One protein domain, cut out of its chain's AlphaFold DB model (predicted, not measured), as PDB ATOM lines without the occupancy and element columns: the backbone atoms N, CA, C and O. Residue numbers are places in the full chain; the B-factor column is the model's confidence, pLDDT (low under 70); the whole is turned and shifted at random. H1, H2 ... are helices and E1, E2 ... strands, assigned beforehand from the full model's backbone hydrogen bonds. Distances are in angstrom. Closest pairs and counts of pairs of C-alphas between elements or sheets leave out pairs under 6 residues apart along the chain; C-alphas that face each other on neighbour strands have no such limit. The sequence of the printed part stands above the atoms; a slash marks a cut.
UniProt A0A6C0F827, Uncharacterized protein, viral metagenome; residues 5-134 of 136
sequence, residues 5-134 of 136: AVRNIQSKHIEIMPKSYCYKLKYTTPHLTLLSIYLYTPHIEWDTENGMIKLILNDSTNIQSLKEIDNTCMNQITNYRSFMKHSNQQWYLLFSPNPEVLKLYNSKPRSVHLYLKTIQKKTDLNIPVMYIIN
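Overview. This is residues 5 to 134 of the 136 residues of an uncharacterized protein of viral metagenome (UniProt A0A6C0F827). Three small sheets stand like walls round one long helix, H1: E5 E6 E8 E7 at one end, E1 E2 E3 E10 at the other and E4 E9 E11 between them, with H1 along the fourth side. Strands turn the corner from wall to wall, E3 running on into E4 and E9 into E10, while the short helix H2 grazes two of the sheets. The printed part has 130 residues, of mixed class, with two named helices and eleven named strands in the order E1 E2 E3 E4 E5 E6 H1 E7 E8 H2 E9 E10 E11; neighbour strands are antiparallel. It is compact and rounded, with a radius of gyration of the C-alphas of 14.2 A and spans of 35 by 34 by 29 A.

Arrangement. Begin at the strongly twisted sheet E5 (45 to 49), E6 (52 to 57), E8 (90 to 95), E7 (84 to 87), in that order. E5 and E6 form a hairpin, with N 47 and O 54 2.8 A apart; E7 and E8 form another, with N 85 and O 92 at 2.8 A. Between E6 and E8, N 55 and O 93 are 2.8 A apart. H1 (60 to 76) is on one face of this sheet, making two layers, at a height over the sheet of 10.0 A; its closest C-alphas to E7 are Asp 70 and Met 84, 7.1 A. E6, H1, E7 form a split strand-helix-strand unit, E8 between the two strands, with a right-handed crossover. H1 is also on the sheet E4 (37 to 42), E9 (111 to 116), E11 (131 to 133); look for N 39 and O 114 at 2.8 A, and N 115 and O 131 at 2.7 A. E1 (14 to 18), E2 (22 to 29) and E3 (32 to 34) form a meander, each strand the antiparallel neighbour of the one before; N 15 and O 26, and N 29 and O 32, are 2.8 A apart. E10 (118 to 120) pairs with E2 through N 23 and O 119, 2.7 A, on the same side as E3. H1 is on this branched sheet too, with Ile 14 and Ile 69 the closest C-alphas of E1 and H1, 7.4 A. H2 (99 to 105) comes nearest E11 at C-alphas Val 101 and Ile 133, 6.5 A. Every O i to N i+4 pair of H1 is within hydrogen-bond range; H2 has 1 of 3, and 3 of 4 O i to N i+3 pairs.

Along the chain. Find C-alpha 14 at (258.015, 192.746, 209.070), where E1 begins; E2 then runs 23.1 A. H1 runs 24.4 A from C-alpha 60 at (276.138, 188.333, 201.505). E9 covers 16.2 A, E8 16.1 A, E4 15.8 A and E6 15.7 A. E11 ends at C-alpha 133, (273.748, 196.539, 221.817).

Size, cuts and confidence. The C-alphas farthest apart, Pro 30 and Asn 50, are 41.6 A apart. The printed part has no cut and no long link. Mean pLDDT of the printed part is 73.3; 49 residues are under 70, among them 34 to 44, 96 to 111 and 117 to 134.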
ATOM      1  N   ALA A   5     268.860 185.578 214.202       73.94
ATOM      2  CA  ALA A   5     269.976 185.794 213.292       73.94
ATOM      3  C   ALA A   5     269.486 186.601 212.082       73.94
ATOM      4  O   ALA A   5     268.437 186.276 211.526       73.94
ATOM      5  N   VAL A   6     270.250 187.618 211.662       74.00
ATOM      6  CA  VAL A   6     269.892 188.493 210.525       74.00
ATOM      7  C   VAL A   6     269.482 187.681 209.297       74.00
ATOM      8  O   VAL A   6     268.417 187.919 208.737       74.00
ATOM      9  N   ARG A   7     270.286 186.668 208.953       75.50
ATOM     10  CA  ARG A   7     270.071 185.745 207.827       75.50
ATOM     11  C   ARG A   7     268.711 185.034 207.792       75.50
ATOM     12  O   ARG A   7     268.329 184.518 206.752       75.50
ATOM     13  N   ASN A   8     267.997 184.966 208.918       81.12
ATOM     14  CA  ASN A   8     266.706 184.279 209.015       81.12
ATOM     15  C   ASN A   8     265.513 185.230 208.837       81.12
ATOM     16  O   ASN A   8     264.364 184.791 208.902       81.12
ATOM     17  N   ILE A   9     265.752 186.529 208.648       80.62
ATOM     18  CA  ILE A   9     264.676 187.498 208.462       80.62
ATOM     19  C   ILE A   9     264.250 187.551 207.006       80.62
ATOM     20  O   ILE A   9     265.071 187.561 206.094       80.62
ATOM     21  N   GLN A  10     262.936 187.639 206.835       82.88
ATOM     22  CA  GLN A  10     262.269 187.822 205.559       82.88
ATOM     23  C   GLN A  10     261.363 189.044 205.670       82.88
ATOM     24  O   GLN A  10     260.601 189.163 206.638       82.88
ATOM     25  N   SER A  11     261.427 189.928 204.677       81.19
ATOM     26  CA  SER A  11     260.652 191.184 204.620       81.19
ATOM     27  C   SER A  11     259.154 191.011 204.887       81.19
ATOM     28  O   SER A  11     258.572 191.779 205.646       81.19
ATOM     29  N   LYS A  12     258.534 189.961 204.338       86.00
ATOM     30  CA  LYS A  12     257.091 189.676 204.494       86.00
ATOM     31  C   LYS A  12     256.615 189.499 205.942       86.00
ATOM     32  O   LYS A  12     255.420 189.563 206.203       86.00
ATOM     33  N   HIS A  13     257.530 189.232 206.873       88.06
ATOM     34  CA  HIS A  13     257.229 189.053 208.295       88.06
ATOM     35  C   HIS A  13     257.426 190.337 209.111       88.06
ATOM     36  O   HIS A  13     257.245 190.320 210.330       88.06
ATOM     37  N   ILE A  14     257.804 191.438 208.457       85.62
ATOM     38  CA  ILE A  14     258.015 192.746 209.070       85.62
ATOM     39  C   ILE A  14     256.732 193.561 208.963       85.62
ATOM     40  O   ILE A  14     256.208 193.803 207.880       85.62
ATOM     41  N   GLU A  15     256.264 194.036 210.107       86.31
ATOM     42  CA  GLU A  15     255.138 194.947 210.236       86.31
ATOM     43  C   GLU A  15     255.646 196.296 210.759       86.31
ATOM     44  O   GLU A  15     256.362 196.363 211.767       86.31
ATOM     45  N   ILE A  16     255.260 197.382 210.086       82.38
ATOM     46  CA  ILE A  16     255.558 198.746 210.521       82.38
ATOM     47  C   ILE A  16     254.344 199.304 211.254       82.38
ATOM     48  O   ILE A  16     253.321 199.630 210.660       82.38
ATOM     49  N   MET A  17     254.468 199.452 212.569       82.88
ATOM     50  CA  MET A  17     253.396 199.955 213.417       82.88
ATOM     51  C   MET A  17     253.532 201.472 213.612       82.88
ATOM     52  O   MET A  17     254.447 201.912 214.326       82.88
ATOM     53  N   PRO A  18     252.633 202.307 213.062       78.88
ATOM     54  CA  PRO A  18     252.653 203.739 213.326       78.88
ATOM     55  C   PRO A  18     252.317 204.035 214.799       78.88
ATOM     56  O   PRO A  18     251.406 203.455 215.388       78.88
ATOM     57  N   LYS A  19     253.054 204.969 215.407       77.75
ATOM     58  CA  LYS A  19     252.810 205.550 216.744       77.75
ATOM     59  C   LYS A  19     252.791 207.073 216.657       77.75
ATOM     60  O   LYS A  19     253.127 207.631 215.618       77.75
ATOM     61  N   SER A  20     252.407 207.769 217.724       72.81
ATOM     62  CA  SER A  20     252.219 209.230 217.686       72.81
ATOM     63  C   SER A  20     253.478 209.997 217.249       72.81
ATOM     64  O   SER A  20     253.375 210.958 216.499       72.81
ATOM     65  N   TYR A  21     254.671 209.527 217.630       68.12
ATOM     66  CA  TYR A  21     255.955 210.204 217.376       68.12
ATOM     67  C   TYR A  21     257.011 209.324 216.678       68.12
ATOM     68  O   TYR A  21     258.125 209.771 216.406       68.12
ATOM     69  N   CYS A  22     256.691 208.065 216.375       67.94
ATOM     70  CA  CYS A  22     257.614 207.131 215.728       67.94
ATOM     71  C   CYS A  22     256.874 206.029 214.958       67.94
ATOM     72  O   CYS A  22     255.650 205.920 215.023       67.94
ATOM     73  N   TYR A  23     257.628 205.200 214.252       71.06
ATOM     74  CA  TYR A  23     257.233 203.894 213.747       71.06
ATOM     75  C   TYR A  23     257.974 202.826 214.545       71.06
ATOM     76  O   TYR A  23     259.166 202.981 214.820       71.06
ATOM     77  N   LYS A  24     257.278 201.754 214.933       76.50
ATOM     78  CA  LYS A  24     257.887 200.573 215.559       76.50
ATOM     79  C   LYS A  24     257.945 199.434 214.555       76.50
ATOM     80  O   LYS A  24     256.962 199.191 213.862       76.50
ATOM     81  N   LEU A  25     259.068 198.730 214.525       76.75
ATOM     82  CA  LEU A  25     259.230 197.524 213.718       76.75
ATOM     83  C   LEU A  25     258.866 196.300 214.553       76.75
ATOM     84  O   LEU A  25     259.427 196.084 215.630       76.75
ATOM     85  N   LYS A  26     257.933 195.500 214.044       82.12
ATOM     86  CA  LYS A  26     257.521 194.225 214.623       82.12
ATOM     87  C   LYS A  26     257.848 193.112 213.634       82.12
ATOM     88  O   LYS A  26     257.617 193.263 212.443       82.12
ATOM     89  N   TYR A  27     258.387 192.004 214.125       82.00
ATOM     90  CA  TYR A  27     258.659 190.815 213.320       82.00
ATOM     91  C   TYR A  27     257.813 189.651 213.825       82.00
ATOM     92  O   TYR A  27     257.870 189.330 215.014       82.00
ATOM     93  N   THR A  28     257.020 189.045 212.941       82.94
ATOM     94  CA  THR A  28     256.037 188.017 213.309       82.94
ATOM     95  C   THR A  28     256.153 186.792 212.412       82.94
ATOM     96  O   THR A  28     255.988 186.879 211.197       82.94
ATOM     97  N   THR A  29     256.368 185.635 213.028       83.69
ATOM     98  CA  THR A  29     256.266 184.305 212.413       83.69
ATOM     99  C   THR A  29     255.221 183.482 213.180       83.69
ATOM    100  O   THR A  29     254.803 183.902 214.263       83.69
ATOM    101  N   PRO A  30     254.796 182.302 212.685       83.38
ATOM    102  CA  PRO A  30     253.804 181.473 213.379       83.38
ATOM    103  C   PRO A  30     254.156 181.116 214.833       83.38
ATOM    104  O   PRO A  30     253.264 180.848 215.631       83.38
ATOM    105  N   HIS A  31     255.444 181.127 215.190       78.44
ATOM    106  CA  HIS A  31     255.928 180.697 216.506       78.44
ATOM    107  C   HIS A  31     256.630 181.807 217.300       78.44
ATOM    108  O   HIS A  31     257.105 181.559 218.406       78.44
ATOM    109  N   LEU A  32     256.738 183.024 216.754       75.94
ATOM    110  CA  LEU A  32     257.491 184.105 217.383       75.94
ATOM    111  C   LEU A  32     256.924 185.477 217.019       75.94
ATOM    112  O   LEU A  32     256.727 185.791 215.850       75.94
ATOM    113  N   THR A  33     256.754 186.338 218.021       76.31
ATOM    114  CA  THR A  33     256.511 187.771 217.818       76.31
ATOM    115  C   THR A  33     257.575 188.579 218.547       76.31
ATOM    116  O   THR A  33     257.702 188.498 219.768       76.31
ATOM    117  N   LEU A  34     258.322 189.393 217.803       68.25
ATOM    118  CA  LEU A  34     259.285 190.347 218.339       68.25
ATOM    119  C   LEU A  34     258.759 191.766 218.116       68.25
ATOM    120  O   LEU A  34     258.606 192.205 216.982       68.25
ATOM    121  N   LEU A  35     258.528 192.517 219.197       58.22
ATOM    122  CA  LEU A  35     258.101 193.930 219.144       58.22
ATOM    123  C   LEU A  35     259.243 194.898 218.786       58.22
ATOM    124  O   LEU A  35     259.103 196.120 218.890       58.22
ATOM    125  N   SER A  36     260.412 194.351 218.477       64.19
ATOM    126  CA  SER A  36     261.621 195.054 218.072       64.19
ATOM    127  C   SER A  36     262.539 194.040 217.401       64.19
ATOM    128  O   SER A  36     262.749 192.960 217.959       64.19
ATOM    129  N   ILE A  37     263.091 194.356 216.232       65.44
ATOM    130  CA  ILE A  37     263.935 193.392 215.521       65.44
ATOM    131  C   ILE A  37     265.332 193.441 216.144       65.44
ATOM    132  O   ILE A  37     266.079 194.403 215.961       65.44
ATOM    133  N   TYR A  38     265.643 192.418 216.941       63.69
ATOM    134  CA  TYR A  38     266.944 192.234 217.574       63.69
ATOM    135  C   TYR A  38     267.765 191.248 216.742       63.69
ATOM    136  O   TYR A  38     267.529 190.037 216.755       63.69
ATOM    137  N   LEU A  39     268.684 191.815 215.976       65.31
ATOM    138  CA  LEU A  39     269.480 191.182 214.940       65.31
ATOM    139  C   LEU A  39     270.823 190.745 215.494       65.31
ATOM    140  O   LEU A  39     271.605 191.593 215.899       65.31
ATOM    141  N   TYR A  40     271.140 189.459 215.466       67.56
ATOM    142  CA  TYR A  40     272.511 189.014 215.725       67.56
ATOM    143  C   TYR A  40     273.339 189.023 214.435       67.56
ATOM    144  O   TYR A  40     272.960 188.362 213.461       67.56
ATOM    145  N   THR A  41     274.466 189.743 214.449       67.94
ATOM    146  CA  THR A  41     275.380 189.870 213.301       67.94
ATOM    147  C   THR A  41     276.776 189.376 213.701       67.94
ATOM    148  O   THR A  41     277.503 190.089 214.402       67.94
ATOM    149  N   PRO A  42     277.153 188.142 213.324       65.50
ATOM    150  CA  PRO A  42     278.494 187.621 213.568       65.50
ATOM    151  C   PRO A  42     279.499 188.165 212.538       65.50
ATOM    152  O   PRO A  42     279.101 188.514 211.429       65.50
ATOM    153  N   HIS A  43     280.791 188.170 212.885       65.25
ATOM    154  CA  HIS A  43     281.907 188.520 211.986       65.25
ATOM    155  C   HIS A  43     281.799 189.922 211.388       65.25
ATOM    156  O   HIS A  43     281.802 190.121 210.176       65.25
ATOM    157  N   ILE A  44     281.679 190.893 212.279       68.62
ATOM    158  CA  ILE A  44     281.524 192.299 211.934       68.62
ATOM    159  C   ILE A  44     282.851 193.032 212.076       68.62
ATOM    160  O   ILE A  44     283.535 192.922 213.093       68.62
ATOM    161  N   GLU A  45     283.188 193.799 211.048       75.06
ATOM    162  CA  GLU A  45     284.214 194.830 211.126       75.06
ATOM    163  C   GLU A  45     283.521 196.160 211.393       75.06
ATOM    164  O   GLU A  45     282.413 196.410 210.910       75.06
ATOM    165  N   TRP A  46     284.150 197.019 212.183       80.19
ATOM    166  CA  TRP A  46     283.620 198.351 212.419       80.19
ATOM    167  C   TRP A  46     284.710 199.415 212.375       80.19
ATOM    168  O   TRP A  46     285.892 199.132 212.570       80.19
ATOM    169  N   ASP A  47     284.294 200.640 212.101       77.62
ATOM    170  CA  ASP A  47     285.129 201.830 212.036       77.62
ATOM    171  C   ASP A  47     284.321 203.040 212.532       77.62
ATOM    172  O   ASP A  47     283.142 202.917 212.884       77.62
ATOM    173  N   THR A  48     284.934 204.217 212.558       76.00
ATOM    174  CA  THR A  48     284.259 205.486 212.822       76.00
ATOM    175  C   THR A  48     284.347 206.430 211.642       76.00
ATOM    176  O   THR A  48     285.410 206.637 211.069       76.00
ATOM    177  N   GLU A  49     283.227 207.071 211.329       76.38
ATOM    178  CA  GLU A  49     283.136 208.073 210.274       76.38
ATOM    179  C   GLU A  49     282.347 209.269 210.815       76.38
ATOM    180  O   GLU A  49     281.166 209.145 211.132       76.38
ATOM    181  N   ASN A  50     282.999 210.427 210.980       78.12
ATOM    182  CA  ASN A  50     282.377 211.669 211.472       78.12
ATOM    183  C   ASN A  50     281.616 211.516 212.807       78.12
ATOM    184  O   ASN A  50     280.516 212.038 212.977       78.12
ATOM    185  N   GLY A  51     282.179 210.756 213.752       73.00
ATOM    186  CA  GLY A  51     281.546 210.492 215.049       73.00
ATOM    187  C   GLY A  51     280.396 209.477 215.005       73.00
ATOM    188  O   GLY A  51     279.768 209.236 216.033       73.00
ATOM    189  N   MET A  52     280.129 208.859 213.851       76.38
ATOM    190  CA  MET A  52     279.231 207.712 213.707       76.38
ATOM    191  C   MET A  52     280.013 206.401 213.709       76.38
ATOM    192  O   MET A  52     281.158 206.349 213.264       76.38
ATOM    193  N   ILE A  53     279.373 205.327 214.164       76.44
ATOM    194  CA  ILE A  53     279.873 203.959 214.050       76.44
ATOM    195  C   ILE A  53     279.514 203.438 212.664       76.44
ATOM    196  O   ILE A  53     278.340 203.397 212.290       76.44
ATOM    197  N   LYS A  54     280.531 203.014 211.925       82.62
ATOM    198  CA  LYS A  54     280.431 202.366 210.625       82.62
ATOM    199  C   LYS A  54     280.593 200.871 210.813       82.62
ATOM    200  O   LYS A  54     281.633 200.428 211.270       82.62
ATOM    201  N   LEU A  55     279.580 200.093 210.466       82.19
ATOM    202  CA  LEU A  55     279.594 198.644 210.623       82.19
ATOM    203  C   LEU A  55     279.620 197.986 209.249       82.19
ATOM    204  O   LEU A  55     278.640 198.062 208.511       82.19
ATOM    205  N   ILE A  56     280.759 197.405 208.896       85.62
ATOM    206  CA  ILE A  56     281.033 196.823 207.585       85.62
ATOM    207  C   ILE A  56     280.426 195.419 207.536       85.62
ATOM    208  O   ILE A  56     280.574 194.611 208.455       85.62
ATOM    209  N   LEU A  57     279.702 195.150 206.454       84.38
ATOM    210  CA  LEU A  57     278.998 193.901 206.215       84.38
ATOM    211  C   LEU A  57     279.759 193.090 205.169       84.38
ATOM    212  O   LEU A  57     279.851 193.500 204.015       84.38
ATOM    213  N   ASN A  58     280.237 191.914 205.570       82.25
ATOM    214  CA  ASN A  58     280.996 191.012 204.695       82.25
ATOM    215  C   ASN A  58     280.203 189.748 204.302       82.25
ATOM    216  O   ASN A  58     280.562 189.048 203.361       82.25
ATOM    217  N   ASP A  59     279.098 189.456 204.995       84.06
ATOM    218  CA  ASP A  59     278.239 188.294 204.738       84.06
ATOM    219  C   ASP A  59     277.106 188.666 203.766       84.06
ATOM    220  O   ASP A  59     276.224 189.466 204.092       84.06
ATOM    221  N   SER A  60     277.115 188.068 202.570       86.25
ATOM    222  CA  SER A  60     276.138 188.333 201.505       86.25
ATOM    223  C   SER A  60     274.696 188.003 201.894       86.25
ATOM    224  O   SER A  60     273.775 188.701 201.463       86.25
ATOM    225  N   THR A  61     274.486 186.997 202.745       84.25
ATOM    226  CA  THR A  61     273.150 186.622 203.224       84.25
ATOM    227  C   THR A  61     272.634 187.676 204.195       84.25
ATOM    228  O   THR A  61     271.504 188.143 204.061       84.25
ATOM    229  N   ASN A  62     273.480 188.123 205.128       82.25
ATOM    230  CA  ASN A  62     273.117 189.206 206.041       82.25
ATOM    231  C   ASN A  62     272.833 190.506 205.278       82.25
ATOM    232  O   ASN A  62     271.866 191.196 205.598       82.25
ATOM    233  N   ILE A  63     273.635 190.825 204.253       86.88
ATOM    234  CA  ILE A  63     273.408 191.986 203.380       86.88
ATOM    235  C   ILE A  63     272.033 191.891 202.717       86.88
ATOM    236  O   ILE A  63     271.288 192.868 202.734       86.88
ATOM    237  N   GLN A  64     271.681 190.735 202.153       88.31
ATOM    238  CA  GLN A  64     270.402 190.561 201.469       88.31
ATOM    239  C   GLN A  64     269.210 190.713 202.425       88.31
ATOM    240  O   GLN A  64     268.293 191.481 202.132       88.31
ATOM    241  N   SER A  65     269.242 190.071 203.595       85.00
ATOM    242  CA  SER A  65     268.179 190.217 204.598       85.00
ATOM    243  C   SER A  65     268.055 191.658 205.108       85.00
ATOM    244  O   SER A  65     266.947 192.160 205.290       85.00
ATOM    245  N   LEU A  66     269.174 192.363 205.304       85.38
ATOM    246  CA  LEU A  66     269.161 193.778 205.689       85.38
ATOM    247  C   LEU A  66     268.575 194.667 204.589       85.38
ATOM    248  O   LEU A  66     267.790 195.559 204.908       85.38
ATOM    249  N   LYS A  67     268.882 194.396 203.313       88.06
ATOM    250  CA  LYS A  67     268.295 195.115 202.170       88.06
ATOM    251  C   LYS A  67     266.790 194.932 202.113       88.06
ATOM    252  O   LYS A  67     266.067 195.885 201.858       88.06
ATOM    253  N   GLU A  68     266.308 193.723 202.367       88.06
ATOM    254  CA  GLU A  68     264.876 193.450 202.421       88.06
ATOM    255  C   GLU A  68     264.165 194.254 203.518       88.06
ATOM    256  O   GLU A  68     263.109 194.843 203.268       88.06
ATOM    257  N   ILE A  69     264.754 194.321 204.717       84.00
ATOM    258  CA  ILE A  69     264.242 195.151 205.817       84.00
ATOM    259  C   ILE A  69     264.240 196.629 205.405       84.00
ATOM    260  O   ILE A  69     263.230 197.317 205.551       84.00
ATOM    261  N   ASP A  70     265.361 197.114 204.874       85.44
ATOM    262  CA  ASP A  70     265.550 198.514 204.505       85.44
ATOM    263  C   ASP A  70     264.597 198.955 203.382       85.44
ATOM    264  O   ASP A  70     263.948 199.995 203.495       85.44
ATOM    265  N   ASN A  71     264.412 198.116 202.358       87.75
ATOM    266  CA  ASN A  71     263.442 198.324 201.281       87.75
ATOM    267  C   ASN A  71     262.003 198.370 201.808       87.75
ATOM    268  O   ASN A  71     261.206 199.201 201.373       87.75
ATOM    269  N   THR A  72     261.669 197.509 202.773       86.19
ATOM    270  CA  THR A  72     260.349 197.519 203.421       86.19
ATOM    271  C   THR A  72     260.098 198.862 204.108       86.19
ATOM    272  O   THR A  72     259.036 199.459 203.928       86.19
ATOM    273  N   CYS A  73     261.092 199.379 204.836       83.00
ATOM    274  CA  CYS A  73     261.027 200.699 205.458       83.00
ATOM    275  C   CYS A  73     260.922 201.831 204.423       83.00
ATOM    276  O   CYS A  73     260.058 202.691 204.582       83.00
ATOM    277  N   MET A  74     261.736 201.817 203.359       83.62
ATOM    278  CA  MET A  74     261.692 202.823 202.282       83.62
ATOM    279  C   MET A  74     260.313 202.919 201.629       83.62
ATOM    280  O   MET A  74     259.840 204.019 201.360       83.62
ATOM    281  N   ASN A  75     259.652 201.781 201.417       86.94
ATOM    282  CA  ASN A  75     258.365 201.742 200.729       86.94
ATOM    283  C   ASN A  75     257.183 202.166 201.613       86.94
ATOM    284  O   ASN A  75     256.168 202.624 201.097       86.94
ATOM    285  N   GLN A  76     257.278 201.982 202.933       84.56
ATOM    286  CA  GLN A  76     256.144 202.155 203.852       84.56
ATOM    287  C   GLN A  76     256.258 203.384 204.764       84.56
ATOM    288  O   GLN A  76     255.256 203.810 205.343       84.56
ATOM    289  N   ILE A  77     257.452 203.958 204.928       80.44
ATOM    290  CA  ILE A  77     257.687 205.105 205.810       80.44
ATOM    291  C   ILE A  77     258.048 206.333 204.977       80.44
ATOM    292  O   ILE A  77     259.125 206.427 204.391       80.44
ATOM    293  N   THR A  78     257.168 207.333 204.993       76.38
ATOM    294  CA  THR A  78     257.429 208.637 204.373       76.38
ATOM    295  C   THR A  78     258.681 209.285 204.972       76.38
ATOM    296  O   THR A  78     258.828 209.334 206.194       76.38
ATOM    297  N   ASN A  79     259.556 209.820 204.111       72.00
ATOM    298  CA  ASN A  79     260.830 210.461 204.474       72.00
ATOM    299  C   ASN A  79     261.838 209.541 205.184       72.00
ATOM    300  O   ASN A  79     262.761 210.022 205.845       72.00
ATOM    301  N   TYR A  80     261.690 208.223 205.052       76.69
ATOM    302  CA  TYR A  80     262.688 207.289 205.548       76.69
ATOM    303  C   TYR A  80     264.006 207.430 204.784       76.69
ATOM    304  O   TYR A  80     264.040 207.491 203.555       76.69
ATOM    305  N   ARG A  81     265.112 207.445 205.529       74.50
ATOM    306  CA  ARG A  81     266.460 207.355 204.972       74.50
ATOM    307  C   ARG A  81     267.002 205.968 205.238       74.50
ATOM    308  O   ARG A  81     266.989 205.519 206.377       74.50
ATOM    309  N   SER A  82     267.527 205.339 204.196       81.62
ATOM    310  CA  SER A  82     268.150 204.025 204.305       81.62
ATOM    311  C   SER A  82     269.239 204.007 205.381       81.62
ATOM    312  O   SER A  82     270.110 204.893 205.403       81.62
ATOM    313  N   PHE A  83     269.194 202.996 206.254       80.31
ATOM    314  CA  PHE A  83     270.275 202.717 207.204       80.31
ATOM    315  C   PHE A  83     271.439 201.974 206.539       80.31
ATOM    316  O   PHE A  83     272.535 201.924 207.098       80.31
ATOM    317  N   MET A  84     271.208 201.391 205.358       85.88
ATOM    318  CA  MET A  84     272.241 200.745 204.563       85.88
ATOM    319  C   MET A  84     272.947 201.764 203.676       85.88
ATOM    320  O   MET A  84     272.352 202.692 203.124       85.88
ATOM    321  N   LYS A  85     274.253 201.586 203.530       87.50
ATOM    322  CA  LYS A  85     275.098 202.376 202.643       87.50
ATOM    323  C   LYS A  85     275.989 201.448 201.839       87.50
ATOM    324  O   LYS A  85     276.306 200.339 202.270       87.50
ATOM    325  N   HIS A  86     276.381 201.922 200.666       89.50
ATOM    326  CA  HIS A  86     277.304 201.231 199.788       89.50
ATOM    327  C   HIS A  86     278.333 202.232 199.273       89.50
ATOM    328  O   HIS A  86     277.964 203.252 198.694       89.50
ATOM    329  N   SER A  87     279.609 201.955 199.516       88.56
ATOM    330  CA  SER A  87     280.737 202.765 199.051       88.56
ATOM    331  C   SER A  87     281.941 201.857 198.851       88.56
ATOM    332  O   SER A  87     282.100 200.898 199.601       88.56
ATOM    333  N   ASN A  88     282.765 202.133 197.838       87.12
ATOM    334  CA  ASN A  88     283.980 201.367 197.533       87.12
ATOM    335  C   ASN A  88     283.765 199.839 197.528       87.12
ATOM    336  O   ASN A  88     284.552 199.099 198.104       87.12
ATOM    337  N   GLN A  89     282.677 199.374 196.899       85.06
ATOM    338  CA  GLN A  89     282.292 197.952 196.820       85.06
ATOM    339  C   GLN A  89     281.987 197.273 198.170       85.06
ATOM    340  O   GLN A  89     281.863 196.051 198.234       85.06
ATOM    341  N   GLN A  90     281.817 198.043 199.246       88.75
ATOM    342  CA  GLN A  90     281.490 197.531 200.572       88.75
ATOM    343  C   GLN A  90     280.114 198.014 201.021       88.75
ATOM    344  O   GLN A  90     279.766 199.194 200.903       88.75
ATOM    345  N   TRP A  91     279.326 197.087 201.567       90.00
ATOM    346  CA  TRP A  91     278.079 197.404 202.251       90.00
ATOM    347  C   TRP A  91     278.365 197.687 203.715       90.00
ATOM    348  O   TRP A  91     279.115 196.962 204.365       90.00
ATOM    349  N   TYR A  92     277.755 198.737 204.245       87.62
ATOM    350  CA  TYR A  92     277.919 199.096 205.643       87.62
ATOM    351  C   TYR A  92     276.668 199.756 206.202       87.62
ATOM    352  O   TYR A  92     275.775 200.196 205.473       87.62
ATOM    353  N   LEU A  93     276.620 199.815 207.523       84.62
ATOM    354  CA  LEU A  93     275.590 200.493 208.288       84.62
ATOM    355  C   LEU A  93     276.228 201.674 209.026       84.62
ATOM    356  O   LEU A  93     277.329 201.530 209.557       84.62
ATOM    357  N   LEU A  94     275.561 202.829 209.054       78.19
ATOM    358  CA  LEU A  94     276.004 203.991 209.836       78.19
ATOM    359  C   LEU A  94     275.071 204.225 211.012       78.19
ATOM    360  O   LEU A  94     273.855 204.318 210.841       78.19
ATOM    361  N   PHE A  95     275.659 204.374 212.194       73.19
ATOM    362  CA  PHE A  95     274.927 204.525 213.442       73.19
ATOM    363  C   PHE A  95     275.456 205.669 214.279       73.19
ATOM    364  O   PHE A  95     276.662 205.828 214.447       73.19
ATOM    365  N   SER A  96     274.549 206.414 214.899       68.44
ATOM    366  CA  SER A  96     274.938 207.299 215.989       68.44
ATOM    367  C   SER A  96     275.341 206.455 217.205       68.44
ATOM    368  O   SER A  96     274.601 205.541 217.586       68.44
ATOM    369  N   PRO A  97     276.503 206.718 217.821       64.12
ATOM    370  CA  PRO A  97     276.955 205.958 218.972       64.12
ATOM    371  C   PRO A  97     275.989 206.148 220.146       64.12
ATOM    372  O   PRO A  97     275.666 207.266 220.541       64.12
ATOM    373  N   ASN A  98     275.542 205.041 220.733       64.88
ATOM    374  CA  ASN A  98     274.913 205.054 222.051       64.88
ATOM    375  C   ASN A  98     276.036 205.073 223.115       64.88
ATOM    376  O   ASN A  98     277.024 204.359 222.934       64.88
ATOM    377  N   PRO A  99     275.914 205.833 224.220       63.16
ATOM    378  CA  PRO A  99     276.870 205.805 225.331       63.16
ATOM    379  C   PRO A  99     277.274 204.405 225.825       63.16
ATOM    380  O   PRO A  99     278.432 204.189 226.183       63.16
ATOM    381  N   GLU A 100     276.366 203.426 225.802       59.53
ATOM    382  CA  GLU A 100     276.695 202.033 226.145       59.53
ATOM    383  C   GLU A 100     277.551 201.342 225.069       59.53
ATOM    384  O   GLU A 100     278.410 200.523 225.387       59.53
ATOM    385  N   VAL A 101     277.385 201.727 223.801       56.91
ATOM    386  CA  VAL A 101     278.196 201.253 222.668       56.91
ATOM    387  C   VAL A 101     279.567 201.914 222.636       56.91
ATOM    388  O   VAL A 101     280.530 201.267 222.240       56.91
ATOM    389  N   LEU A 102     279.705 203.153 223.117       62.50
ATOM    390  CA  LEU A 102     281.016 203.803 223.242       62.50
ATOM    391  C   LEU A 102     281.964 203.008 224.149       62.50
ATOM    392  O   LEU A 102     283.146 202.886 223.841       62.50
ATOM    393  N   LYS A 103     281.451 202.393 225.223       64.00
ATOM    394  CA  LYS A 103     282.251 201.489 226.071       64.00
ATOM    395  C   LYS A 103     282.754 200.269 225.295       64.00
ATOM    396  O   LYS A 103     283.849 199.778 225.551       64.00
ATOM    397  N   LEU A 104     281.964 199.807 224.329       59.16
ATOM    398  CA  LEU A 104     282.254 198.644 223.495       59.16
ATOM    399  C   LEU A 104     283.179 198.982 222.320       59.16
ATOM    400  O   LEU A 104     283.961 198.117 221.928       59.16
ATOM    401  N   TYR A 105     283.143 200.218 221.807       60.75
ATOM    402  CA  TYR A 105     284.039 200.723 220.757       60.75
ATOM    403  C   TYR A 105     285.508 200.423 221.076       60.75
ATOM    404  O   TYR A 105     286.246 199.894 220.244       60.75
ATOM    405  N   ASN A 106     285.884 200.626 222.338       62.41
ATOM    406  CA  ASN A 106     287.238 200.388 222.833       62.41
ATOM    407  C   ASN A 106     287.654 198.902 222.831       62.41
ATOM    408  O   ASN A 106     288.837 198.606 222.953       62.41
ATOM    409  N   SER A 107     286.709 197.965 222.688       64.62
ATOM    410  CA  SER A 107     286.943 196.519 222.839       64.62
ATOM    411  C   SER A 107     286.963 195.706 221.535       64.62
ATOM    412  O   SER A 107     287.281 194.521 221.592       64.62
ATOM    413  N   LYS A 108     286.644 196.305 220.370       66.00
ATOM    414  CA  LYS A 108     286.575 195.637 219.041       66.00
ATOM    415  C   LYS A 108     285.928 194.224 219.082       66.00
ATOM    416  O   LYS A 108     286.606 193.221 218.843       66.00
ATOM    417  N   PRO A 109     284.625 194.107 219.390       66.19
ATOM    418  CA  PRO A 109     283.934 192.833 219.507       66.19
ATOM    419  C   PRO A 109     283.805 192.135 218.147       66.19
ATOM    420  O   PRO A 109     283.625 192.771 217.113       66.19
ATOM    421  N   ARG A 110     283.836 190.797 218.158       65.69
ATOM    422  CA  ARG A 110     283.698 189.949 216.954       65.69
ATOM    423  C   ARG A 110     282.249 189.777 216.472       65.69
ATOM    424  O   ARG A 110     282.011 189.202 215.410       65.69
ATOM    425  N   SER A 111     281.285 190.233 217.264       69.44
ATOM    426  CA  SER A 111     279.850 190.122 217.009       69.44
ATOM    427  C   SER A 111     279.105 191.257 217.698       69.44
ATOM    428  O   SER A 111     279.507 191.691 218.778       69.44
ATOM    429  N   VAL A 112     277.985 191.688 217.120       70.12
ATOM    430  CA  VAL A 112     277.068 192.642 217.760       70.12
ATOM    431  C   VAL A 112     275.625 192.201 217.605       70.12
ATOM    432  O   VAL A 112     275.268 191.519 216.637       70.12
ATOM    433  N   HIS A 113     274.775 192.674 218.514       69.50
ATOM    434  CA  HIS A 113     273.354 192.718 218.239       69.50
ATOM    435  C   HIS A 113     272.944 194.112 217.764       69.50
ATOM    436  O   HIS A 113     273.266 195.118 218.392       69.50
ATOM    437  N   LEU A 114     272.218 194.185 216.653       70.00
ATOM    438  CA  LEU A 114     271.595 195.412 216.169       70.00
ATOM    439  C   LEU A 114     270.144 195.431 216.634       70.00
ATOM    440  O   LEU A 114     269.442 194.422 216.588       70.00
ATOM    441  N   TYR A 115     269.680 196.587 217.070       69.31
ATOM    442  CA  TYR A 115     268.334 196.781 217.566       69.31
ATOM    443  C   TYR A 115     267.598 197.796 216.701       69.31
ATOM    444  O   TYR A 115     267.762 199.013 216.825       69.31
ATOM    445  N   LEU A 116     266.744 197.261 215.831       71.06
ATOM    446  CA  LEU A 116     265.822 198.027 215.003       71.06
ATOM    447  C   LEU A 116     264.515 198.219 215.778       71.06
ATOM    448  O   LEU A 116     263.603 197.390 215.710       71.06
ATOM    449  N   LYS A 117     264.438 199.289 216.579       64.25
ATOM    450  CA  LYS A 117     263.283 199.528 217.462       64.25
ATOM    451  C   LYS A 117     262.326 200.591 216.940       64.25
ATOM    452  O   LYS A 117     261.120 200.352 216.882       64.25
ATOM    453  N   THR A 118     262.848 201.782 216.656       61.62
ATOM    454  CA  THR A 118     262.036 202.992 216.493       61.62
ATOM    455  C   THR A 118     262.606 203.912 215.430       61.62
ATOM    456  O   THR A 118     263.728 204.384 215.569       61.62
ATOM    457  N   ILE A 119     261.796 204.243 214.426       67.56
ATOM    458  CA  ILE A 119     262.098 205.286 213.438       67.56
ATOM    459  C   ILE A 119     261.261 206.514 213.810       67.56
ATOM    460  O   ILE A 119     260.035 206.436 213.821       67.56
ATOM    461  N   GLN A 120     261.880 207.631 214.195       63.56
ATOM    462  CA  GLN A 120     261.142 208.830 214.615       63.56
ATOM    463  C   GLN A 120     260.437 209.501 213.424       63.56
ATOM    464  O   GLN A 120     260.978 209.563 212.326       63.56
ATOM    465  N   LYS A 121     259.204 209.987 213.634       58.12
ATOM    466  CA  LYS A 121     258.357 210.582 212.576       58.12
ATOM    467  C   LYS A 121     258.768 212.003 212.176       58.12
ATOM    468  O   LYS A 121     258.420 212.447 211.087       58.12
ATOM    469  N   LYS A 122     259.430 212.728 213.081       50.41
ATOM    470  CA  LYS A 122     259.796 214.145 212.948       50.41
ATOM    471  C   LYS A 122     261.060 214.435 213.747       50.41
ATOM    472  O   LYS A 122     260.992 215.009 214.829       50.41
ATOM    473  N   THR A 123     262.208 214.029 213.244       44.06
ATOM    474  CA  THR A 123     263.459 214.563 213.769       44.06
ATOM    475  C   THR A 123     264.293 215.065 212.619       44.06
ATOM    476  O   THR A 123     264.551 214.315 211.685       44.06
ATOM    477  N   ASP A 124     264.777 216.298 212.756       42.97
ATOM    478  CA  ASP A 124     265.913 216.855 212.007       42.97
ATOM    479  C   ASP A 124     267.184 215.988 212.135       42.97
ATOM    480  O   ASP A 124     268.203 216.235 211.489       42.97
ATOM    481  N   LEU A 125     267.133 214.924 212.945       43.97
ATOM    482  CA  LEU A 125     268.036 213.791 212.852       43.97
ATOM    483  C   LEU A 125     267.853 213.130 211.482       43.97
ATOM    484  O   LEU A 125     267.018 212.252 211.275       43.97
ATOM    485  N   ASN A 126     268.719 213.538 210.561       46.06
ATOM    486  CA  ASN A 126     268.967 212.971 209.237       46.06
ATOM    487  C   ASN A 126     269.343 211.467 209.228       46.06
ATOM    488  O   ASN A 126     269.851 210.978 208.214       46.06
ATOM    489  N   ILE A 127     269.151 210.738 210.335       46.09
ATOM    490  CA  ILE A 127     269.664 209.392 210.584       46.09
ATOM    491  C   ILE A 127     268.584 208.569 211.317       46.09
ATOM    492  O   ILE A 127     268.089 209.005 212.359       46.09
ATOM    493  N   PRO A 128     268.215 207.373 210.821       48.06
ATOM    494  CA  PRO A 128     267.375 206.431 211.556       48.06
ATOM    495  C   PRO A 128     267.990 206.096 212.917       48.06
ATOM    496  O   PRO A 128     269.169 205.752 213.005       48.06
ATOM    497  N   VAL A 129     267.190 206.136 213.981       50.44
ATOM    498  CA  VAL A 129     267.665 205.766 215.319       50.44
ATOM    499  C   VAL A 129     267.705 204.240 215.441       50.44
ATOM    500  O   VAL A 129     266.725 203.590 215.807       50.44
ATOM    501  N   MET A 130     268.853 203.660 215.105       54.94
ATOM    502  CA  MET A 130     269.173 202.255 215.346       54.94
ATOM    503  C   MET A 130     270.177 202.162 216.489       54.94
ATOM    504  O   MET A 130     271.171 202.884 216.505       54.94
ATOM    505  N   TYR A 131     269.925 201.269 217.442       52.06
ATOM    506  CA  TYR A 131     270.843 201.052 218.555       52.06
ATOM    507  C   TYR A 131     271.614 199.763 218.317       52.06
ATOM    508  O   TYR A 131     271.013 198.722 218.077       52.06
ATOM    509  N   ILE A 132     272.935 199.801 218.408       49.78
ATOM    510  CA  ILE A 132     273.725 198.580 218.566       49.78
ATOM    511  C   ILE A 132     273.726 198.257 220.061       49.78
ATOM    512  O   ILE A 132     273.835 199.157 220.885       49.78
ATOM    513  N   ILE A 133     273.565 196.999 220.441       48.84
ATOM    514  CA  ILE A 133     273.748 196.539 221.817       48.84
ATOM    515  C   ILE A 133     274.651 195.316 221.723       48.84
ATOM    516  O   ILE A 133     274.284 194.337 221.081       48.84
ATOM    517  N   ASN A 134     275.835 195.339 222.333       41.66
ATOM    518  CA  ASN A 134     276.568 194.090 222.521       41.66
ATOM    519  C   ASN A 134     276.045 193.407 223.782       41.66
ATOM    520  O   ASN A 134     275.828 194.063 224.802       41.66
TER     521      ASN A 134